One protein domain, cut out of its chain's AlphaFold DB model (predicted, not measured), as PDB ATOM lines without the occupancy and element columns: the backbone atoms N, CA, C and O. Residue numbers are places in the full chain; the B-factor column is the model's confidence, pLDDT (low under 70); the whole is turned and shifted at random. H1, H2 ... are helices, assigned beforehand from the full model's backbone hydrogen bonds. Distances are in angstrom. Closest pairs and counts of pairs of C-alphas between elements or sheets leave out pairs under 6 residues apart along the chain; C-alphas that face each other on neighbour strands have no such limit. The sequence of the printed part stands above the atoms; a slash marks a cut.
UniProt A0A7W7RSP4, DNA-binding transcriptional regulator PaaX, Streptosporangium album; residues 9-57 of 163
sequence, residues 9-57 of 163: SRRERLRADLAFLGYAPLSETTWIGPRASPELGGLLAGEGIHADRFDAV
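This is residues 9 to 57 of the 163 residues of the protein "DNA-binding transcriptional regulator PaaX" of Streptosporangium album (UniProt A0A7W7RSP4). This domain has little regular structure: two short helices, H1 and the shorter H2, run side by side in opposite ways, joined by a long link that folds back on itself in a narrow loop. After H2, residues 47 to 57 make a tail that ends far from Ser 9. The 49 printed residues hold two named helices, H1 then H2, and no named strand; the class is all helix, with only 19 residues in named elements. The whole is compact, with a radius of gyration of the C-alphas of 10.2 A, and elongated, spanning 32 by 21 by 18 A.

H1, residues 9 to 20, begins at C-alpha 9 (208.832, 225.615, 255.799) and measures 16.6 A from first to last C-alpha. H2, residues 40 to 46, measures 9.8 A and ends at C-alpha 46 (202.469, 236.702, 263.939).

H1 and H2 are close but not clearly touching; their closest C-alphas, of Asp 17 and Leu 43, are 7.6 A apart. They run opposite ways at a shallow tilt of 26 degrees. In H1 and H2 every O i to N i+4 pair is within hydrogen-bond range. Residues 24 to 25 pair antiparallel with residues 31 to 32.

The C-alphas farthest apart, of Ser 9 and Val 57, are 32.2 A apart. The printed part has no cut. The link from H1 to H2 is long, 19 residues. No printed residue is under 70 in pLDDT.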
ATOM      1  N   SER A   9     208.486 225.458 254.381       92.50
ATOM      2  CA  SER A   9     208.832 225.615 255.799       92.50
ATOM      3  C   SER A   9     207.784 226.428 256.565       92.50
ATOM      4  O   SER A   9     207.436 226.071 257.686       92.50
ATOM      5  N   ARG A  10     207.246 227.485 255.946       91.94
ATOM      6  CA  ARG A  10     206.175 228.308 256.521       91.94
ATOM      7  C   ARG A  10     204.848 227.548 256.588       91.94
ATOM      8  O   ARG A  10     204.169 227.632 257.602       91.94
ATOM      9  N   ARG A  11     204.520 226.731 255.577       92.25
ATOM     10  CA  ARG A  11     203.356 225.823 255.637       92.25
ATOM     11  C   ARG A  11     203.438 224.827 256.787       92.25
ATOM     12  O   ARG A  11     202.444 224.635 257.475       92.25
ATOM     13  N   GLU A  12     204.592 224.190 256.981       92.19
ATOM     14  CA  GLU A  12     204.748 223.206 258.060       92.19
ATOM     15  C   GLU A  12     204.640 223.860 259.443       92.19
ATOM     16  O   GLU A  12     203.998 223.294 260.324       92.19
ATOM     17  N   ARG A  13     205.193 225.070 259.625       91.94
ATOM     18  CA  ARG A  13     205.013 225.836 260.871       91.94
ATOM     19  C   ARG A  13     203.553 226.186 261.117       91.94
ATOM     20  O   ARG A  13     203.022 225.795 262.146       91.94
ATOM     21  N   LEU A  14     202.879 226.788 260.133       93.44
ATOM     22  CA  LEU A  14     201.454 227.106 260.235       93.44
ATOM     23  C   LEU A  14     200.615 225.870 260.580       93.44
ATOM     24  O   LEU A  14     199.706 225.947 261.398       93.44
ATOM     25  N   ARG A  15     200.919 224.721 259.967       92.44
ATOM     26  CA  ARG A  15     200.248 223.457 260.276       92.44
ATOM     27  C   ARG A  15     200.461 223.041 261.729       92.44
ATOM     28  O   ARG A  15     199.490 222.650 262.366       92.44
ATOM     29  N   ALA A  16     201.693 223.098 262.229       90.75
ATOM     30  CA  ALA A  16     202.003 222.744 263.612       90.75
ATOM     31  C   ALA A  16     201.310 223.688 264.607       90.75
ATOM     32  O   ALA A  16     200.723 223.238 265.586       90.75
ATOM     33  N   ASP A  17     201.316 224.979 264.300       92.19
ATOM     34  CA  ASP A  17     200.718 226.049 265.088       92.19
ATOM     35  C   ASP A  17     199.186 225.939 265.151       92.19
ATOM     36  O   ASP A  17     198.587 225.990 266.225       92.19
ATOM     37  N   LEU A  18     198.533 225.710 264.009       93.50
ATOM     38  CA  LEU A  18     197.090 225.478 263.950       93.50
ATOM     39  C   LEU A  18     196.698 224.170 264.644       93.50
ATOM     40  O   LEU A  18     195.712 224.157 265.382       93.50
ATOM     41  N   ALA A  19     197.482 223.102 264.471       91.00
ATOM     42  CA  ALA A  19     197.271 221.839 265.177       91.00
ATOM     43  C   ALA A  19     197.381 222.008 266.698       91.00
ATOM     44  O   ALA A  19     196.562 221.456 267.430       91.00
ATOM     45  N   PHE A  20     198.328 222.823 267.174       89.06
ATOM     46  CA  PHE A  20     198.468 223.155 268.592       89.06
ATOM     47  C   PHE A  20     197.240 223.891 269.151       89.06
ATOM     48  O   PHE A  20     196.848 223.660 270.291       89.06
ATOM     49  N   LEU A  21     196.582 224.725 268.340       91.75
ATOM     50  CA  LEU A  21     195.309 225.363 268.697       91.75
ATOM     51  C   LEU A  21     194.078 224.452 268.514       91.75
ATOM     52  O   LEU A  21     192.949 224.905 268.700       91.75
ATOM     53  N   GLY A  22     194.273 223.185 268.135       91.75
ATOM     54  CA  GLY A  22     193.203 222.204 267.943       91.75
ATOM     55  C   GLY A  22     192.527 222.245 266.568       91.75
ATOM     56  O   GLY A  22     191.497 221.597 266.379       91.75
ATOM     57  N   TYR A  23     193.087 222.977 265.600       94.44
ATOM     58  CA  TYR A  23     192.599 222.986 264.222       94.44
ATOM     59  C   TYR A  23     193.236 221.871 263.399       94.44
ATOM     60  O   TYR A  23     194.432 221.610 263.493       94.44
ATOM     61  N   ALA A  24     192.458 221.268 262.511       94.19
ATOM     62  CA  ALA A  24     192.941 220.268 261.576       94.19
ATOM     63  C   ALA A  24     192.608 220.641 260.123       94.19
ATOM     64  O   ALA A  24     191.618 221.338 259.859       94.19
ATOM     65  N   PRO A  25     193.457 220.233 259.166       94.06
ATOM     66  CA  PRO A  25     193.299 220.613 257.773       94.06
ATOM     67  C   PRO A  25     192.179 219.799 257.120       94.06
ATOM     68  O   PRO A  25     192.168 218.573 257.173       94.06
ATOM     69  N   LEU A  26     191.268 220.492 256.440       93.00
ATOM     70  CA  LEU A  26     190.288 219.891 255.534       93.00
ATOM     71  C   LEU A  26     190.765 219.955 254.072       93.00
ATOM     72  O   LEU A  26     190.398 219.117 253.253       93.00
ATOM     73  N   SER A  27     191.592 220.951 253.748       91.00
ATOM     74  CA  SER A  27     192.293 221.111 252.470       91.00
ATOM     75  C   SER A  27     193.607 221.877 252.689       91.00
ATOM     76  O   SER A  27     193.992 222.141 253.828       91.00
ATOM     77  N   GLU A  28     194.304 222.267 251.617       87.62
ATOM     78  CA  GLU A  28     195.525 223.083 251.726       87.62
ATOM     79  C   GLU A  28     195.289 224.459 252.372       87.62
ATOM     80  O   GLU A  28     196.179 224.996 253.029       87.62
ATOM     81  N   THR A  29     194.095 225.028 252.198       93.19
ATOM     82  CA  THR A  29     193.739 226.385 252.649       93.19
ATOM     83  C   THR A  29     192.578 226.402 253.644       93.19
ATOM     84  O   THR A  29     192.301 227.431 254.268       93.19
ATOM     85  N   THR A  30     191.898 225.275 253.846       95.00
ATOM     86  CA  THR A  30     190.757 225.172 254.758       95.00
ATOM     87  C   THR A  30     191.126 224.351 255.979       95.00
ATOM     88  O   THR A  30     191.587 223.219 255.869       95.00
ATOM     89  N   TRP A  31     190.864 224.930 257.144       96.06
ATOM     90  CA  TRP A  31     191.118 224.351 258.457       96.06
ATOM     91  C   TRP A  31     189.834 224.407 259.268       96.06
ATOM     92  O   TRP A  31     189.082 225.378 259.155       96.06
ATOM     93  N   ILE A  32     189.596 223.378 260.073       95.12
ATOM     94  CA  ILE A  32     188.421 223.261 260.934       95.12
ATOM     95  C   ILE A  32     188.858 223.022 262.372       95.12
ATOM     96  O   ILE A  32     189.881 222.393 262.615       95.12
ATOM     97  N   GLY A  33     188.085 223.523 263.324       93.50
ATOM     98  CA  GLY A  33     188.291 223.283 264.745       93.50
ATOM     99  C   GLY A  33     186.934 223.211 265.437       93.50
ATOM    100  O   GLY A  33     185.996 223.864 264.979       93.50
ATOM    101  N   PRO A  34     186.797 222.431 266.521       88.25
ATOM    102  CA  PRO A  34     185.521 222.288 267.222       88.25
ATOM    103  C   PRO A  34     185.105 223.569 267.960       88.25
ATOM    104  O   PRO A  34     183.943 223.724 268.321       88.25
ATOM    105  N   ARG A  35     186.061 224.461 268.244       88.06
ATOM    106  CA  ARG A  35     185.866 225.729 268.951       88.06
ATOM    107  C   ARG A  35     186.839 226.769 268.409       88.06
ATOM    108  O   ARG A  35     187.937 226.425 267.976       88.06
ATOM    109  N   ALA A  36     186.454 228.040 268.475       88.69
ATOM    110  CA  ALA A  36     187.364 229.136 268.183       88.69
ATOM    111  C   ALA A  36     188.411 229.276 269.301       88.69
ATOM    112  O   ALA A  36     188.047 229.447 270.465       88.69
ATOM    113  N   SER A  37     189.700 229.231 268.953       91.19
ATOM    114  CA  SER A  37     190.777 229.560 269.896       91.19
ATOM    115  C   SER A  37     190.943 231.086 269.997       91.19
ATOM    116  O   SER A  37     191.017 231.759 268.959       91.19
ATOM    117  N   PRO A  38     191.031 231.656 271.215       92.75
ATOM    118  CA  PRO A  38     191.318 233.078 271.395       92.75
ATOM    119  C   PRO A  38     192.723 233.470 270.899       92.75
ATOM    120  O   PRO A  38     192.934 234.611 270.492       92.75
ATOM    121  N   GLU A  39     193.666 232.528 270.857       93.94
ATOM    122  CA  GLU A  39     195.038 232.723 270.378       93.94
ATOM    123  C   GLU A  39     195.148 232.769 268.845       93.94
ATOM    124  O   GLU A  39     196.126 233.309 268.322       93.94
ATOM    125  N   LEU A  40     194.146 232.267 268.107       94.19
ATOM    126  CA  LEU A  40     194.196 232.150 266.643       94.19
ATOM    127  C   LEU A  40     194.511 233.483 265.949       94.19
ATOM    128  O   LEU A  40     195.287 233.521 264.998       94.19
ATOM    129  N   GLY A  41     193.912 234.583 266.413       94.19
ATOM    130  CA  GLY A  41     194.140 235.902 265.816       94.19
ATOM    131  C   GLY A  41     195.592 236.366 265.952       94.19
ATOM    132  O   GLY A  41     196.174 236.850 264.984       94.19
ATOM    133  N   GLY A  42     196.184 236.175 267.135       94.69
ATOM    134  CA  GLY A  42     197.585 236.517 267.393       94.69
ATOM    135  C   GLY A  42     198.548 235.635 266.602       94.69
ATOM    136  O   GLY A  42     199.522 236.140 266.049       94.69
ATOM    137  N   LEU A  43     198.231 234.346 266.480       94.38
ATOM    138  CA  LEU A  43     199.002 233.381 265.698       94.38
ATOM    139  C   LEU A  43     199.046 233.759 264.214       94.38
ATOM    140  O   LEU A  43     200.123 233.891 263.639       94.38
ATOM    141  N   LEU A  44     197.883 234.004 263.602       94.00
ATOM    142  CA  LEU A  44     197.800 234.389 262.189       94.00
ATOM    143  C   LEU A  44     198.491 235.731 261.916       94.00
ATOM    144  O   LEU A  44     199.170 235.873 260.900       94.00
ATOM    145  N   ALA A  45     198.353 236.699 262.825       93.56
ATOM    146  CA  ALA A  45     199.039 237.984 262.720       93.56
ATOM    147  C   ALA A  45     200.565 237.835 262.837       93.56
ATOM    148  O   ALA A  45     201.291 238.448 262.056       93.56
ATOM    149  N   GLY A  46     201.046 237.001 263.765       91.38
ATOM    150  CA  GLY A  46     202.469 236.702 263.939       91.38
ATOM    151  C   GLY A  46     203.087 236.024 262.716       91.38
ATOM    152  O   GLY A  46     204.201 236.357 262.321       91.38
ATOM    153  N   GLU A  47     202.328 235.148 262.058       89.31
ATOM    154  CA  GLU A  47     202.729 234.533 260.792       89.31
ATOM    155  C   GLU A  47     202.484 235.437 259.574       89.31
ATOM    156  O   GLU A  47     202.916 235.086 258.479       89.31
ATOM    157  N   GLY A  48     201.815 236.589 259.717       91.31
ATOM    158  CA  GLY A  48     201.482 237.498 258.616       91.31
ATOM    159  C   GLY A  48     200.557 236.868 257.572       91.31
ATOM    160  O   GLY A  48     200.806 237.012 256.376       91.31
ATOM    161  N   ILE A  49     199.556 236.106 258.019       92.31
ATOM    162  CA  ILE A  49     198.619 235.354 257.174       92.31
ATOM    163  C   ILE A  49     197.226 235.962 257.279       92.31
ATOM    164  O   ILE A  49     196.674 236.102 258.373       92.31
ATOM    165  N   HIS A  50     196.625 236.267 256.131       92.88
ATOM    166  CA  HIS A  50     195.215 236.634 256.077       92.88
ATOM    167  C   HIS A  50     194.317 235.391 256.099       92.88
ATOM    168  O   HIS A  50     194.606 234.383 255.443       92.88
ATOM    169  N   ALA A  51     193.215 235.465 256.850       94.50
ATOM    170  CA  ALA A  51     192.248 234.383 256.924       94.50
ATOM    171  C   ALA A  51     190.812 234.884 257.099       94.50
ATOM    172  O   ALA A  51     190.516 235.642 258.026       94.50
ATOM    173  N   ASP A  52     189.913 234.345 256.284       94.88
ATOM    174  CA  ASP A  52     188.473 234.442 256.497       94.88
ATOM    175  C   ASP A  52     188.033 233.383 257.510       94.88
ATOM    176  O   ASP A  52     188.412 232.207 257.418       94.88
ATOM    177  N   ARG A  53     187.233 233.782 258.501       94.19
ATOM    178  CA  ARG A  53     186.775 232.908 259.590       94.19
ATOM    179  C   ARG A  53     185.258 232.821 259.578       94.19
ATOM    180  O   ARG A  53     184.586 233.834 259.416       94.19
ATOM    181  N   PHE A  54     184.749 231.612 259.779       93.06
ATOM    182  CA  PHE A  54     183.325 231.313 259.742       93.06
ATOM    183  C   PHE A  54     182.976 230.390 260.899       93.06
ATOM    184  O   PHE A  54     183.721 229.445 261.170       93.06
ATOM    185  N   ASP A  55     181.821 230.632 261.508       92.50
ATOM    186  CA  ASP A  55     181.104 229.606 262.250       92.50
ATOM    187  C   ASP A  55     180.231 228.839 261.254       92.50
ATOM    188  O   ASP A  55     179.572 229.434 260.397       92.50
ATOM    189  N   ALA A  56     180.261 227.514 261.330       91.31
ATOM    190  CA  ALA A  56     179.573 226.651 260.382       91.31
ATOM    191  C   ALA A  56     178.882 225.498 261.102       91.31
ATOM    192  O   ALA A  56     179.381 224.970 262.094       91.31
ATOM    193  N   VAL A  57     177.743 225.088 260.550       90.94
ATOM    194  CA  VAL A  57     177.062 223.848 260.916       90.94
ATOM    195  C   VAL A  57     177.357 222.835 259.823       90.94
ATOM    196  O   VAL A  57     177.227 223.141 258.637       90.94
TER     197      VAL A  57